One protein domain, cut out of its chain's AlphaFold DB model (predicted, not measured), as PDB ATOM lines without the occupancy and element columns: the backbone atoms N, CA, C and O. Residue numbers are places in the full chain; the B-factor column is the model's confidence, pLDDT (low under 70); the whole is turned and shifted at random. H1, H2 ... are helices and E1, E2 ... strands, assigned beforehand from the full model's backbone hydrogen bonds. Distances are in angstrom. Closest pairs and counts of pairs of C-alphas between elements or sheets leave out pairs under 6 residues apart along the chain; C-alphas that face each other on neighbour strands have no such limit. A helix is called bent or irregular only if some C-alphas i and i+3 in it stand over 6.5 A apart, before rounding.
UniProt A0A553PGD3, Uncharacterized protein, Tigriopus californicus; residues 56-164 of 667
ATOM      1  N   CYS A  56     283.253 261.214 408.245       86.88
ATOM      2  CA  CYS A  56     283.605 260.056 407.417       86.88
ATOM      3  C   CYS A  56     284.884 260.272 406.596       86.88
ATOM      4  O   CYS A  56     285.764 259.412 406.612       86.88
ATOM      5  N   ASP A  57     285.074 261.454 406.003       87.62
ATOM      6  CA  ASP A  57     286.307 261.802 405.282       87.62
ATOM      7  C   ASP A  57     287.571 261.667 406.150       87.62
ATOM      8  O   ASP A  57     288.627 261.241 405.674       87.62
ATOM      9  N   HIS A  58     287.486 262.021 407.436       86.44
ATOM     10  CA  HIS A  58     288.607 261.895 408.368       86.44
ATOM     11  C   HIS A  58     288.913 260.428 408.692       86.44
ATOM     12  O   HIS A  58     290.082 260.038 408.727       86.44
ATOM     13  N   LEU A  59     287.880 259.608 408.901       85.44
ATOM     14  CA  LEU A  59     288.025 258.169 409.155       85.44
ATOM     15  C   LEU A  59     288.648 257.451 407.955       85.44
ATOM     16  O   LEU A  59     289.589 256.673 408.106       85.44
ATOM     17  N   VAL A  60     288.179 257.776 406.750       85.12
ATOM     18  CA  VAL A  60     288.709 257.241 405.492       85.12
ATOM     19  C   VAL A  60     290.184 257.590 405.318       85.12
ATOM     20  O   VAL A  60     290.997 256.696 405.088       85.12
ATOM     21  N   ARG A  61     290.584 258.854 405.530       83.88
ATOM     22  CA  ARG A  61     292.004 259.267 405.453       83.88
ATOM     23  C   ARG A  61     292.916 258.507 406.417       83.88
ATOM     24  O   ARG A  61     294.100 258.352 406.134       83.88
ATOM     25  N   ASN A  62     292.378 258.036 407.539       81.94
ATOM     26  CA  ASN A  62     293.113 257.259 408.530       81.94
ATOM     27  C   ASN A  62     293.025 255.740 408.313       81.94
ATOM     28  O   ASN A  62     293.448 254.997 409.193       81.94
ATOM     29  N   MET A  63     292.505 255.275 407.169       83.12
ATOM     30  CA  MET A  63     292.308 253.852 406.845       83.12
ATOM     31  C   MET A  63     291.357 253.119 407.810       83.12
ATOM     32  O   MET A  63     291.408 251.895 407.944       83.12
ATOM     33  N   SER A  64     290.453 253.837 408.485       85.62
ATOM     34  CA  SER A  64     289.552 253.241 409.483       85.62
ATOM     35  C   SER A  64     288.495 252.308 408.877       85.62
ATOM     36  O   SER A  64     288.038 251.408 409.572       85.62
ATOM     37  N   CYS A  65     288.177 252.421 407.578       87.69
ATOM     38  CA  CYS A  65     287.342 251.434 406.874       87.69
ATOM     39  C   CYS A  65     287.984 250.034 406.813       87.69
ATOM     40  O   CYS A  65     287.268 249.052 406.651       87.69
ATOM     41  N   PHE A  66     289.308 249.938 406.976       85.00
ATOM     42  CA  PHE A  66     290.061 248.682 407.094       85.00
ATOM     43  C   PHE A  66     290.454 248.383 408.551       85.00
ATOM     44  O   PHE A  66     291.281 247.520 408.818       85.00
ATOM     45  N   GLY A  67     289.904 249.131 409.513       76.06
ATOM     46  CA  GLY A  67     290.133 248.913 410.939       76.06
ATOM     47  C   GLY A  67     291.383 249.582 411.505       76.06
ATOM     48  O   GLY A  67     291.674 249.391 412.684       76.06
ATOM     49  N   ALA A  68     292.114 250.387 410.729       76.00
ATOM     50  CA  ALA A  68     293.299 251.078 411.231       76.00
ATOM     51  C   ALA A  68     292.950 252.002 412.412       76.00
ATOM     52  O   ALA A  68     292.105 252.901 412.312       76.00
ATOM     53  N   TYR A  69     293.612 251.770 413.546       65.19
ATOM     54  CA  TYR A  69     293.451 252.553 414.769       65.19
ATOM     55  C   TYR A  69     294.818 252.974 415.329       65.19
ATOM     56  O   TYR A  69     295.699 252.139 415.542       65.19
ATOM     57  N   LYS A  70     295.006 254.277 415.591       58.28
ATOM     58  CA  LYS A  70     296.224 254.817 416.219       58.28
ATOM     59  C   LYS A  70     296.054 254.859 417.736       58.28
ATOM     60  O   LYS A  70     295.265 255.643 418.257       58.28
ATOM     61  N   LEU A  71     296.842 254.066 418.463       50.09
ATOM     62  CA  LEU A  71     297.031 254.264 419.902       50.09
ATOM     63  C   LEU A  71     297.779 255.590 420.096       50.09
ATOM     64  O   LEU A  71     298.813 255.796 419.472       50.09
ATOM     65  N   GLY A  72     297.250 256.499 420.920       43.75
ATOM     66  CA  GLY A  72     297.659 257.909 421.039       43.75
ATOM     67  C   GLY A  72     299.081 258.217 421.546       43.75
ATOM     68  O   GLY A  72     299.253 259.170 422.300       43.75
ATOM     69  N   LYS A  73     300.109 257.450 421.163       38.91
ATOM     70  CA  LYS A  73     301.527 257.785 421.355       38.91
ATOM     71  C   LYS A  73     302.247 257.809 419.996       38.91
ATOM     72  O   LYS A  73     302.078 256.867 419.224       38.91
ATOM     73  N   PRO A  74     303.055 258.841 419.688       36.91
ATOM     74  CA  PRO A  74     303.792 258.905 418.427       36.91
ATOM     75  C   PRO A  74     304.785 257.736 418.319       36.91
ATOM     76  O   PRO A  74     305.587 257.537 419.230       36.91
ATOM     77  N   GLY A  75     304.741 256.979 417.216       46.91
ATOM     78  CA  GLY A  75     305.787 256.010 416.858       46.91
ATOM     79  C   GLY A  75     305.537 254.525 417.168       46.91
ATOM     80  O   GLY A  75     306.514 253.798 417.319       46.91
ATOM     81  N   ARG A  76     304.287 254.040 417.255       43.06
ATOM     82  CA  ARG A  76     303.993 252.587 417.229       43.06
ATOM     83  C   ARG A  76     302.961 252.203 416.168       43.06
ATOM     84  O   ARG A  76     302.117 253.021 415.805       43.06
ATOM     85  N   ASP A  77     303.102 250.958 415.715       46.28
ATOM     86  CA  ASP A  77     302.444 250.278 414.596       46.28
ATOM     87  C   ASP A  77     300.931 250.513 414.496       46.28
ATOM     88  O   ASP A  77     300.208 250.526 415.496       46.28
ATOM     89  N   VAL A  78     300.446 250.678 413.261       55.06
ATOM     90  CA  VAL A  78     299.012 250.689 412.948       55.06
ATOM     91  C   VAL A  78     298.462 249.292 413.229       55.06
ATOM     92  O   VAL A  78     298.846 248.333 412.568       55.06
ATOM     93  N   ILE A  79     297.559 249.176 414.204       57.41
ATOM     94  CA  ILE A  79     296.847 247.925 414.475       57.41
ATOM     95  C   ILE A  79     295.533 247.963 413.694       57.41
ATOM     96  O   ILE A  79     294.766 248.923 413.813       57.41
ATOM     97  N   LEU A  80     295.279 246.921 412.902       65.50
ATOM     98  CA  LEU A  80     293.995 246.707 412.244       65.50
ATOM     99  C   LEU A  80     293.038 246.045 413.242       65.50
ATOM    100  O   LEU A  80     293.256 244.916 413.678       65.50
ATOM    101  N   HIS A  81     291.991 246.765 413.637       69.69
ATOM    102  CA  HIS A  81     290.951 246.290 414.538       69.69
ATOM    103  C   HIS A  81     289.638 246.115 413.770       69.69
ATOM    104  O   HIS A  81     288.994 247.098 413.398       69.69
ATOM    105  N   ARG A  82     289.211 244.864 413.580       69.31
ATOM    106  CA  ARG A  82     288.008 244.499 412.813       69.31
ATOM    107  C   ARG A  82     286.739 245.229 413.302       69.31
ATOM    108  O   ARG A  82     286.109 245.925 412.520       69.31
ATOM    109  N   GLY A  83     286.467 245.268 414.610       72.12
ATOM    110  CA  GLY A  83     285.319 246.031 415.139       72.12
ATOM    111  C   GLY A  83     285.338 247.542 414.842       72.12
ATOM    112  O   GLY A  83     284.290 248.185 414.801       72.12
ATOM    113  N   HIS A  84     286.517 248.129 414.592       79.69
ATOM    114  CA  HIS A  84     286.609 249.527 414.162       79.69
ATOM    115  C   HIS A  84     286.267 249.662 412.670       79.69
ATOM    116  O   HIS A  84     285.608 250.632 412.289       79.69
ATOM    117  N   ALA A  85     286.642 248.669 411.854       84.06
ATOM    118  CA  ALA A  85     286.192 248.546 410.472       84.06
ATOM    119  C   ALA A  85     284.664 248.411 410.419       84.06
ATOM    120  O   ALA A  85     284.026 249.260 409.810       84.06
ATOM    121  N   SER A  86     284.072 247.458 411.150       85.81
ATOM    122  CA  SER A  86     282.619 247.212 411.197       85.81
ATOM    123  C   SER A  86     281.820 248.464 411.571       85.81
ATOM    124  O   SER A  86     280.865 248.841 410.885       85.81
ATOM    125  N   ARG A  87     282.260 249.199 412.602       85.56
ATOM    126  CA  ARG A  87     281.655 250.487 412.972       85.56
ATOM    127  C   ARG A  87     281.783 251.520 411.854       85.56
ATOM    128  O   ARG A  87     280.790 252.156 411.506       85.56
ATOM    129  N   THR A  88     282.978 251.701 411.297       87.88
ATOM    130  CA  THR A  88     283.218 252.713 410.257       87.88
ATOM    131  C   THR A  88     282.421 252.392 408.998       87.88
ATOM    132  O   THR A  88     281.698 253.248 408.497       87.88
ATOM    133  N   GLN A  89     282.470 251.144 408.538       89.75
ATOM    134  CA  GLN A  89     281.723 250.664 407.385       89.75
ATOM    135  C   GLN A  89     280.216 250.795 407.608       89.75
ATOM    136  O   GLN A  89     279.534 251.232 406.698       89.75
ATOM    137  N   SER A  90     279.679 250.545 408.809       88.56
ATOM    138  CA  SER A  90     278.236 250.703 409.082       88.56
ATOM    139  C   SER A  90     277.707 252.145 408.985       88.56
ATOM    140  O   SER A  90     276.511 252.333 408.737       88.56
ATOM    141  N   ARG A  91     278.573 253.152 409.174       87.62
ATOM    142  CA  ARG A  91     278.210 254.581 409.273       87.62
ATOM    143  C   ARG A  91     278.688 255.428 408.094       87.62
ATOM    144  O   ARG A  91     278.057 256.425 407.772       87.62
ATOM    145  N   CYS A  92     279.791 255.040 407.462       90.50
ATOM    146  CA  CYS A  92     280.476 255.774 406.395       90.50
ATOM    147  C   CYS A  92     280.502 254.960 405.101       90.50
ATOM    148  O   CYS A  92     281.552 254.731 404.502       90.50
ATOM    149  N   ARG A  93     279.337 254.446 404.713       89.44
ATOM    150  CA  ARG A  93     279.165 253.441 403.663       89.44
ATOM    151  C   ARG A  93     279.652 253.921 402.297       89.44
ATOM    152  O   ARG A  93     280.396 253.200 401.634       89.44
ATOM    153  N   VAL A  94     279.276 255.136 401.896       90.94
ATOM    154  CA  VAL A  94     279.640 255.716 400.591       90.94
ATOM    155  C   VAL A  94     281.122 256.052 400.569       90.94
ATOM    156  O   VAL A  94     281.823 255.718 399.611       90.94
ATOM    157  N   SER A  95     281.617 256.660 401.644       92.62
ATOM    158  CA  SER A  95     283.037 256.968 401.784       92.62
ATOM    159  C   SER A  95     283.908 255.706 401.773       92.62
ATOM    160  O   SER A  95     284.896 255.655 401.039       92.62
ATOM    161  N   CYS A  96     283.526 254.654 402.505       92.38
ATOM    162  CA  CYS A  96     284.243 253.378 402.496       92.38
ATOM    163  C   CYS A  96     284.145 252.661 401.141       92.38
ATOM    164  O   CYS A  96     285.135 252.062 400.725       92.38
ATOM    165  N   ARG A  97     283.014 252.757 400.419       92.69
ATOM    166  CA  ARG A  97     282.880 252.229 399.045       92.69
ATOM    167  C   ARG A  97     283.906 252.859 398.120       92.69
ATOM    168  O   ARG A  97     284.711 252.151 397.524       92.69
ATOM    169  N   ARG A  98     283.933 254.194 398.083       92.31
ATOM    170  CA  ARG A  98     284.880 254.963 397.265       92.31
ATOM    171  C   ARG A  98     286.323 254.637 397.627       92.31
ATOM    172  O   ARG A  98     287.155 254.477 396.740       92.31
ATOM    173  N   GLN A  99     286.625 254.521 398.923       90.88
ATOM    174  CA  GLN A  99     287.964 254.153 399.377       90.88
ATOM    175  C   GLN A  99     288.363 252.753 398.904       90.88
ATOM    176  O   GLN A  99     289.489 252.574 398.441       90.88
ATOM    177  N   PHE A 100     287.468 251.774 399.033       91.19
ATOM    178  CA  PHE A 100     287.724 250.402 398.616       91.19
ATOM    179  C   PHE A 100     287.914 250.304 397.102       91.19
ATOM    180  O   PHE A 100     288.918 249.762 396.657       91.19
ATOM    181  N   GLU A 101     287.025 250.905 396.309       90.81
ATOM    182  CA  GLU A 101     287.118 250.924 394.845       90.81
ATOM    183  C   GLU A 101     288.407 251.595 394.355       90.81
ATOM    184  O   GLU A 101     289.106 251.040 393.511       90.81
ATOM    185  N   ALA A 102     288.781 252.743 394.932       89.12
ATOM    186  CA  ALA A 102     289.991 253.473 394.548       89.12
ATOM    187  C   ALA A 102     291.301 252.730 394.875       89.12
ATOM    188  O   ALA A 102     292.351 253.048 394.310       89.12
ATOM    189  N   ASN A 103     291.260 251.775 395.807       85.31
ATOM    190  CA  ASN A 103     292.434 251.019 396.245       85.31
ATOM    191  C   ASN A 103     292.361 249.529 395.901       85.31
ATOM    192  O   ASN A 103     293.323 248.826 396.183       85.31
ATOM    193  N   ARG A 104     291.280 249.050 395.271       84.88
ATOM    194  CA  ARG A 104     290.983 247.620 395.088       84.88
ATOM    195  C   ARG A 104     292.149 246.828 394.500       84.88
ATOM    196  O   ARG A 104     292.487 245.780 395.031       84.88
ATOM    197  N   ASP A 105     292.792 247.360 393.465       88.00
ATOM    198  CA  ASP A 105     293.905 246.697 392.767       88.00
ATOM    199  C   ASP A 105     295.228 246.716 393.554       88.00
ATOM    200  O   ASP A 105     296.200 246.070 393.168       88.00
ATOM    201  N   LYS A 106     295.288 247.489 394.645       85.62
ATOM    202  CA  LYS A 106     296.461 247.634 395.519       85.62
ATOM    203  C   LYS A 106     296.331 246.842 396.819       85.62
ATOM    204  O   LYS A 106     297.312 246.754 397.550       85.62
ATOM    205  N   LEU A 107     295.140 246.327 397.125       83.75
ATOM    206  CA  LEU A 107     294.878 245.556 398.335       83.75
ATOM    207  C   LEU A 107     295.312 244.104 398.144       83.75
ATOM    208  O   LEU A 107     295.122 243.507 397.083       83.75
ATOM    209  N   THR A 108     295.852 243.520 399.204       84.38
ATOM    210  CA  THR A 108     296.085 242.077 399.279       84.38
ATOM    211  C   THR A 108     294.755 241.312 399.341       84.38
ATOM    212  O   THR A 108     293.739 241.866 399.782       84.38
ATOM    213  N   PRO A 109     294.721 240.027 398.936       83.31
ATOM    214  CA  PRO A 109     293.540 239.185 399.113       83.31
ATOM    215  C   PRO A 109     293.033 239.170 400.562       83.31
ATOM    216  O   PRO A 109     291.825 239.217 400.786       83.31
ATOM    217  N   GLU A 110     293.936 239.174 401.546       78.31
ATOM    218  CA  GLU A 110     293.591 239.207 402.968       78.31
ATOM    219  C   GLU A 110     292.910 240.519 403.381       78.31
ATOM    220  O   GLU A 110     291.933 240.492 404.129       78.31
ATOM    221  N   GLU A 111     293.376 241.669 402.888       80.69
ATOM    222  CA  GLU A 111     292.756 242.972 403.168       80.69
ATOM    223  C   GLU A 111     291.385 243.112 402.502       80.69
ATOM    224  O   GLU A 111     290.460 243.668 403.098       80.69
ATOM    225  N   VAL A 112     291.234 242.576 401.286       84.19
ATOM    226  CA  VAL A 112     289.937 242.502 400.604       84.19
ATOM    227  C   VAL A 112     288.969 241.637 401.403       84.19
ATOM    228  O   VAL A 112     287.853 242.073 401.684       84.19
ATOM    229  N   MET A 113     289.397 240.445 401.820       79.94
ATOM    230  CA  MET A 113     288.582 239.549 402.643       79.94
ATOM    231  C   MET A 113     288.203 240.197 403.973       79.94
ATOM    232  O   MET A 113     287.029 240.222 404.324       79.94
ATOM    233  N   HIS A 114     289.157 240.812 404.673       78.94
ATOM    234  CA  HIS A 114     288.899 241.532 405.918       78.94
ATOM    235  C   HIS A 114     287.856 242.643 405.747       78.94
ATOM    236  O   HIS A 114     286.969 242.803 406.590       78.94
ATOM    237  N   PHE A 115     287.955 243.413 404.660       85.62
ATOM    238  CA  PHE A 115     287.001 244.473 404.358       85.62
ATOM    239  C   PHE A 115     285.588 243.919 404.155       85.62
ATOM    240  O   PHE A 115     284.642 244.465 404.719       85.62
ATOM    241  N   LEU A 116     285.450 242.828 403.395       84.12
ATOM    242  CA  LEU A 116     284.166 242.179 403.123       84.12
ATOM    243  C   LEU A 116     283.572 241.513 404.378       84.12
ATOM    244  O   LEU A 116     282.384 241.674 404.647       84.12
ATOM    245  N   GLU A 117     284.391 240.829 405.181       78.25
ATOM    246  CA  GLU A 117     283.978 240.176 406.434       78.25
ATOM    247  C   GLU A 117     283.533 241.170 407.520       78.25
ATOM    248  O   GLU A 117     282.771 240.802 408.411       78.25
ATOM    249  N   SER A 118     283.986 242.427 407.445       78.25
ATOM    250  CA  SER A 118     283.609 243.500 408.382       78.25
ATOM    251  C   SER A 118     282.311 244.229 407.980       78.25
ATOM    252  O   SER A 118     281.980 245.270 408.544       78.25
ATOM    253  N   GLY A 119     281.567 243.687 407.010       80.75
ATOM    254  CA  GLY A 119     280.286 244.210 406.520       80.75
ATOM    255  C   GLY A 119     280.331 244.706 405.074       80.75
ATOM    256  O   GLY A 119     279.297 244.779 404.410       80.75
ATOM    257  N   GLY A 120     281.518 245.018 404.557       84.94
ATOM    258  CA  GLY A 120     281.716 245.578 403.230       84.94
ATOM    259  C   GLY A 120     281.041 246.940 403.023       84.94
ATOM    260  O   GLY A 120     280.448 247.552 403.916       84.94
ATOM    261  N   ALA A 121     281.117 247.427 401.785       80.44
ATOM    262  CA  ALA A 121     280.540 248.710 401.373       80.44
ATOM    263  C   ALA A 121     279.361 248.587 400.385       80.44
ATOM    264  O   ALA A 121     278.824 249.607 399.948       80.44
ATOM    265  N   ASN A 122     278.930 247.359 400.067       85.38
ATOM    266  CA  ASN A 122     277.797 247.068 399.178       85.38
ATOM    267  C   ASN A 122     276.464 247.201 399.901       85.38
ATOM    268  O   ASN A 122     276.373 246.804 401.063       85.38
ATOM    269  N   ASP A 123     275.459 247.804 399.259       87.06
ATOM    270  CA  ASP A 123     274.124 248.081 399.841       87.06
ATOM    271  C   ASP A 123     273.363 246.821 400.246       87.06
ATOM    272  O   ASP A 123     272.573 246.838 401.190       87.06
ATOM    273  N   THR A 124     273.711 245.706 399.616       88.19
ATOM    274  CA  THR A 124     273.358 244.368 400.058       88.19
ATOM    275  C   THR A 124     274.564 243.648 400.652       88.19
ATOM    276  O   THR A 124     275.684 243.733 400.144       88.19
ATOM    277  N   VAL A 125     274.321 242.914 401.734       86.38
ATOM    278  CA  VAL A 125     275.301 242.030 402.378       86.38
ATOM    279  C   VAL A 125     274.723 240.629 402.490       86.38
ATOM    280  O   VAL A 125     273.514 240.468 402.649       86.38
ATOM    281  N   GLN A 126     275.579 239.618 402.426       85.38
ATOM    282  CA  GLN A 126     275.169 238.222 402.502       85.38
ATOM    283  C   GLN A 126     275.586 237.626 403.849       85.38
ATOM    284  O   GLN A 126     276.733 237.792 404.270       85.38
ATOM    285  N   ASP A 127     274.668 236.942 404.535       84.25
ATOM    286  CA  ASP A 127     275.024 236.175 405.732       84.25
ATOM    287  C   ASP A 127     275.693 234.836 405.388       84.25
ATOM    288  O   ASP A 127     275.701 234.422 404.224       84.25
ATOM    289  N   PRO A 128     276.225 234.108 406.388       83.12
ATOM    290  CA  PRO A 128     276.869 232.824 406.135       83.12
ATOM    291  C   PRO A 128     275.958 231.745 405.521       83.12
ATOM    292  O   PRO A 128     276.466 230.771 404.973       83.12
ATOM    293  N   PHE A 129     274.628 231.878 405.609       87.56
ATOM    294  CA  PHE A 129     273.674 230.960 404.971       87.56
ATOM    295  C   PHE A 129     273.308 231.378 403.543       87.56
ATOM    296  O   PHE A 129     272.480 230.730 402.898       87.56
ATOM    297  N   GLY A 130     273.910 232.454 403.043       87.56
ATOM    298  CA  GLY A 130     273.682 232.964 401.706       87.56
ATOM    299  C   GLY A 130     272.487 233.914 401.588       87.56
ATOM    300  O   GLY A 130     272.121 234.263 400.465       87.56
ATOM    301  N   TYR A 131     271.859 234.326 402.695       89.06
ATOM    302  CA  TYR A 131     270.711 235.231 402.656       89.06
ATOM    303  C   TYR A 131     271.165 236.687 402.509       89.06
ATOM    304  O   TYR A 131     272.048 237.146 403.233       89.06
ATOM    305  N   GLU A 132     270.546 237.415 401.581       89.75
ATOM    306  CA  GLU A 132     270.877 238.811 401.298       89.75
ATOM    307  C   GLU A 132     270.046 239.780 402.147       89.75
ATOM    308  O   GLU A 132     268.811 239.749 402.162       89.75
ATOM    309  N   TYR A 133     270.739 240.691 402.821       87.19
ATOM    310  CA  TYR A 133     270.168 241.782 403.592       87.19
ATOM    311  C   TYR A 133     270.421 243.089 402.855       87.19
ATOM    312  O   TYR A 133     271.568 243.461 402.621       87.19
ATOM    313  N   ASP A 134     269.347 243.803 402.537       88.81
ATOM    314  CA  ASP A 134     269.411 245.211 402.145       88.81
ATOM    315  C   ASP A 134     269.624 246.043 403.412       88.81
ATOM    316  O   ASP A 134     268.675 246.346 404.140       88.81
ATOM    317  N   VAL A 135     270.888 246.339 403.714       87.44
ATOM    318  CA  VAL A 135     271.290 247.011 404.958       87.44
ATOM    319  C   VAL A 135     271.039 248.518 404.929       87.44
ATOM    320  O   VAL A 135     271.219 249.198 405.939       87.44
ATOM    321  N   CYS A 136     270.598 249.049 403.793       85.12
ATOM    322  CA  CYS A 136     270.251 250.456 403.634       85.12
ATOM    323  C   CYS A 136     268.744 250.699 403.822       85.12
ATOM    324  O   CYS A 136     268.331 251.835 404.058       85.12
ATOM    325  N   ASP A 137     267.915 249.649 403.796       83.81
ATOM    326  CA  ASP A 137     266.476 249.761 404.039       83.81
ATOM    327  C   ASP A 137     266.157 249.912 405.539       83.81
ATOM    328  O   ASP A 137     265.944 248.944 406.281       83.81
ATOM    329  N   LEU A 138     266.062 251.165 405.990       77.75
ATOM    330  CA  LEU A 138     265.695 251.519 407.366       77.75
ATOM    331  C   LEU A 138     264.308 250.992 407.780       77.75
ATOM    332  O   LEU A 138     264.052 250.791 408.969       77.75
ATOM    333  N   ARG A 139     263.407 250.711 406.828       75.25
ATOM    334  CA  ARG A 139     262.079 250.134 407.113       75.25
ATOM    335  C   ARG A 139     262.172 248.653 407.483       75.25
ATOM    336  O   ARG A 139     261.243 248.108 408.068       75.25
ATOM    337  N   LYS A 140     263.294 247.996 407.169       78.00
ATOM    338  CA  LYS A 140     263.624 246.631 407.616       78.00
ATOM    339  C   LYS A 140     264.444 246.610 408.912       78.00
ATOM    340  O   LYS A 140     264.814 245.533 409.376       78.00
ATOM    341  N   GLY A 141     264.696 247.779 409.504       78.38
ATOM    342  CA  GLY A 141     265.337 247.919 410.811       78.38
ATOM    343  C   GLY A 141     266.856 247.952 410.802       78.38
ATOM    344  O   GLY A 141     267.470 247.790 411.855       78.38
ATOM    345  N   PHE A 142     267.475 248.190 409.644       83.12
ATOM    346  CA  PHE A 142     268.924 248.345 409.526       83.12
ATOM    347  C   PHE A 142     269.367 249.781 409.810       83.12
ATOM    348  O   PHE A 142     269.893 250.458 408.936       83.12
ATOM    349  N   THR A 143     269.161 250.261 411.038       81.31
ATOM    350  CA  THR A 143     269.805 251.496 411.521       81.31
ATOM    351  C   THR A 143     271.328 251.325 411.573       81.31
ATOM    352  O   THR A 143     271.829 250.198 411.540       81.31
ATOM    353  N   ASN A 144     272.101 252.409 411.689       81.62
ATOM    354  CA  ASN A 144     273.557 252.299 411.867       81.62
ATOM    355  C   ASN A 144     273.963 251.404 413.043       81.62
ATOM    356  O   ASN A 144     274.876 250.599 412.894       81.62
ATOM    357  N   VAL A 145     273.265 251.491 414.178       79.19
ATOM    358  CA  VAL A 145     273.503 250.630 415.344       79.19
ATOM    359  C   VAL A 145     273.159 249.173 415.027       79.19
ATOM    360  O   VAL A 145     273.925 248.275 415.370       79.19
ATOM    361  N   ALA A 146     272.040 248.918 414.341       81.75
ATOM    362  CA  ALA A 146     271.667 247.565 413.939       81.75
ATOM    363  C   ALA A 146     272.674 246.956 412.950       81.75
ATOM    364  O   ALA A 146     273.032 245.789 413.098       81.75
ATOM    365  N   ARG A 147     273.183 247.739 411.988       87.56
ATOM    366  CA  ARG A 147     274.254 247.315 411.075       87.56
ATOM    367  C   ARG A 147     275.562 247.048 411.808       87.56
ATOM    368  O   ARG A 147     276.158 246.003 411.593       87.56
ATOM    369  N   GLU A 148     275.992 247.963 412.680       84.94
ATOM    370  CA  GLU A 148     277.208 247.804 413.491       84.94
ATOM    371  C   GLU A 148     277.156 246.498 414.289       84.94
ATOM    372  O   GLU A 148     278.111 245.723 414.263       84.94
ATOM    373  N   ASN A 149     276.017 246.213 414.928       79.88
ATOM    374  CA  ASN A 149     275.811 244.958 415.640       79.88
ATOM    375  C   ASN A 149     275.845 243.762 414.680       79.88
ATOM    376  O   ASN A 149     276.631 242.850 414.903       79.88
ATOM    377  N   LEU A 150     275.055 243.764 413.603       84.69
ATOM    378  CA  LEU A 150     275.021 242.663 412.631       84.69
ATOM    379  C   LEU A 150     276.428 242.315 412.116       84.69
ATOM    380  O   LEU A 150     276.841 241.157 412.170       84.69
ATOM    381  N   PHE A 151     277.184 243.331 411.692       85.94
ATOM    382  CA  PHE A 151     278.548 243.171 411.190       85.94
ATOM    383  C   PHE A 151     279.492 242.685 412.281       85.94
ATOM    384  O   PHE A 151     280.272 241.777 412.034       85.94
ATOM    385  N   SER A 152     279.383 243.204 413.507       76.88
ATOM    386  CA  SER A 152     280.208 242.749 414.630       76.88
ATOM    387  C   SER A 152     279.965 241.275 414.989       76.88
ATOM    388  O   SER A 152     280.911 240.562 415.328       76.88
ATOM    389  N   TYR A 153     278.726 240.782 414.885       71.81
ATOM    390  CA  TYR A 153     278.421 239.367 415.124       71.81
ATOM    391  C   TYR A 153     278.967 238.462 414.017       71.81
ATOM    392  O   TYR A 153     279.532 237.405 414.306       71.81
ATOM    393  N   TRP A 154     278.841 238.872 412.756       75.31
ATOM    394  CA  TRP A 154     279.396 238.120 411.632       75.31
ATOM    395  C   TRP A 154     280.917 238.168 411.592       75.31
ATOM    396  O   TRP A 154     281.548 237.154 411.333       75.31
ATOM    397  N   GLU A 155     281.520 239.299 411.937       70.81
ATOM    398  CA  GLU A 155     282.959 239.440 412.131       70.81
ATOM    399  C   GLU A 155     283.471 238.444 413.175       70.81
ATOM    400  O   GLU A 155     284.495 237.797 412.954       70.81
ATOM    401  N   HIS A 156     282.763 238.298 414.302       63.81
ATOM    402  CA  HIS A 156     283.115 237.296 415.304       63.81
ATOM    403  C   HIS A 156     283.078 235.890 414.700       63.81
ATOM    404  O   HIS A 156     284.008 235.116 414.910       63.81
ATOM    405  N   PHE A 157     282.061 235.580 413.895       65.31
ATOM    406  CA  PHE A 157     281.980 234.310 413.181       65.31
ATOM    407  C   PHE A 157     283.131 234.123 412.178       65.31
ATOM    408  O   PHE A 157     283.869 233.157 412.315       65.31
ATOM    409  N   TYR A 158     283.347 235.038 411.230       65.69
ATOM    410  CA  TYR A 158     284.362 234.904 410.175       65.69
ATOM    411  C   TYR A 158     285.800 234.986 410.707       65.69
ATOM    412  O   TYR A 158     286.669 234.214 410.311       65.69
ATOM    413  N   GLY A 159     286.059 235.884 411.659       55.94
ATOM    414  CA  GLY A 159     287.392 236.103 412.224       55.94
ATOM    415  C   GLY A 159     287.825 235.068 413.254       55.94
ATOM    416  O   GLY A 159     289.021 234.923 413.497       55.94
ATOM    417  N   THR A 160     286.876 234.350 413.860       49.66
ATOM    418  CA  THR A 160     287.161 233.301 414.847       49.66
ATOM    419  C   THR A 160     286.592 231.949 414.445       49.66
ATOM    420  O   THR A 160     286.580 231.046 415.272       49.66
ATOM    421  N   GLU A 161     286.180 231.758 413.186       51.19
ATOM    422  CA  GLU A 161     285.569 230.513 412.701       51.19
ATOM    423  C   GLU A 161     286.451 229.310 413.069       51.19
ATOM    424  O   GLU A 161     286.020 228.365 413.732       51.19
ATOM    425  N   HIS A 162     287.742 229.404 412.743       47.19
ATOM    426  CA  HIS A 162     288.736 228.388 413.083       47.19
ATOM    427  C   HIS A 162     288.929 228.219 414.603       47.19
ATOM    428  O   HIS A 162     289.179 227.116 415.085       47.19
ATOM    429  N   GLU A 163     288.776 229.286 415.388       47.03
ATOM    430  CA  GLU A 163     288.941 229.253 416.843       47.03
ATOM    431  C   GLU A 163     287.708 228.706 417.579       47.03
ATOM    432  O   GLU A 163     287.841 227.954 418.536       47.03
ATOM    433  N   ILE A 164     286.490 229.035 417.152       50.47
ATOM    434  CA  ILE A 164     285.246 228.502 417.723       50.47
ATOM    435  C   ILE A 164     285.187 226.995 417.477       50.47
ATOM    436  O   ILE A 164     284.968 226.226 418.419       50.47
TER     437      ILE A 164
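This is residues 56 to 164 of the 667 residues of an uncharacterized protein of Tigriopus californicus (UniProt A0A553PGD3). A small two-stranded hairpin, E1 and E2, lies at one end of a cluster of five helices, and the long loop of residues 62 to 81 reaches away at the opposite end. In the cluster, H2 is near the middle with the long helix H5 side by side with it, running opposite ways, while H1, H3 and H4 lie round H2. The printed part has 109 residues, with the order H1 H2 H3 H4 E1 E2 H5 and one antiparallel sheet, E1 - E2; the class is mostly helix. The whole is compact, with a radius of gyration of the C-alphas of 13.8 A, and spans 44 by 34 by 28 A.

E1 is residues 124 to 126, beginning at C-alpha 124 (273.358, 244.368, 400.058), and E2 is residues 132 to 134. H5, residues 144 to 164, measures 27.2 A and ends at C-alpha 164 (285.246, 228.502, 417.723). H2 is residues 82 to 91, 14.5 A, and H3 is residues 93 to 106, 20.0 A. H4 is residues 109 to 117, 12.1 A. H1, residues 56 to 61, begins at C-alpha 56 (283.605, 260.056, 407.417). Two helices are irregular: in H3 C-alphas 102 and 105 are 8.0 A apart, and in H5 C-alphas 159 and 162 are 7.9 A apart. H5 also has a kink of 37 degrees near residue 158.

E1 and E2 form an antiparallel hairpin, with N 125 and O 133 within hydrogen-bond range at 2.9 A and N 133 and O 125 at 2.8 A. E1 is apart from H5, and E2 is apart from H4. H5 touches H2, closest at the C-alphas of Arg 87 and Glu 148, 5.2 A, at a shallow tilt of 25 degrees, opposite ways. With residues 151 to 159 alone, H5 touches H4 at a steep tilt of 50 degrees; the closest C-alphas are those of Glu 117 and Glu 155, 5.8 A. H3 and H4 are close but not clearly touching, with the C-alphas of Arg 104 and Val 112 closest at 7.6 A. H3 touches H1 with residues 95 to 99 alone, closest at the C-alphas of Cys 56 and Ser 95, 6.4 A. H1 and H2, a helical hairpin, only just touch, with 3 pairs of C-alphas within 8 A, the closest being Leu 59 and Thr 88 at 7.4 A. The helix packing is part aligned, part crossed. Every O i to N i+4 pair is within hydrogen-bond range in H1, H2 and H4; H3 has 8 of 10 and H5 has 15 of 17.

The two C-alphas farthest apart, those of Gly 75 and Arg 139, are 45.2 A apart. The printed part has no cut. The link from H1 to H2, 20 residues, is long; within it residues 68 to 69 pair antiparallel with residues 79 to 80. The mean pLDDT of the printed part is 77.9, and it is under 70 at residues 69 to 82 and 156 to 164.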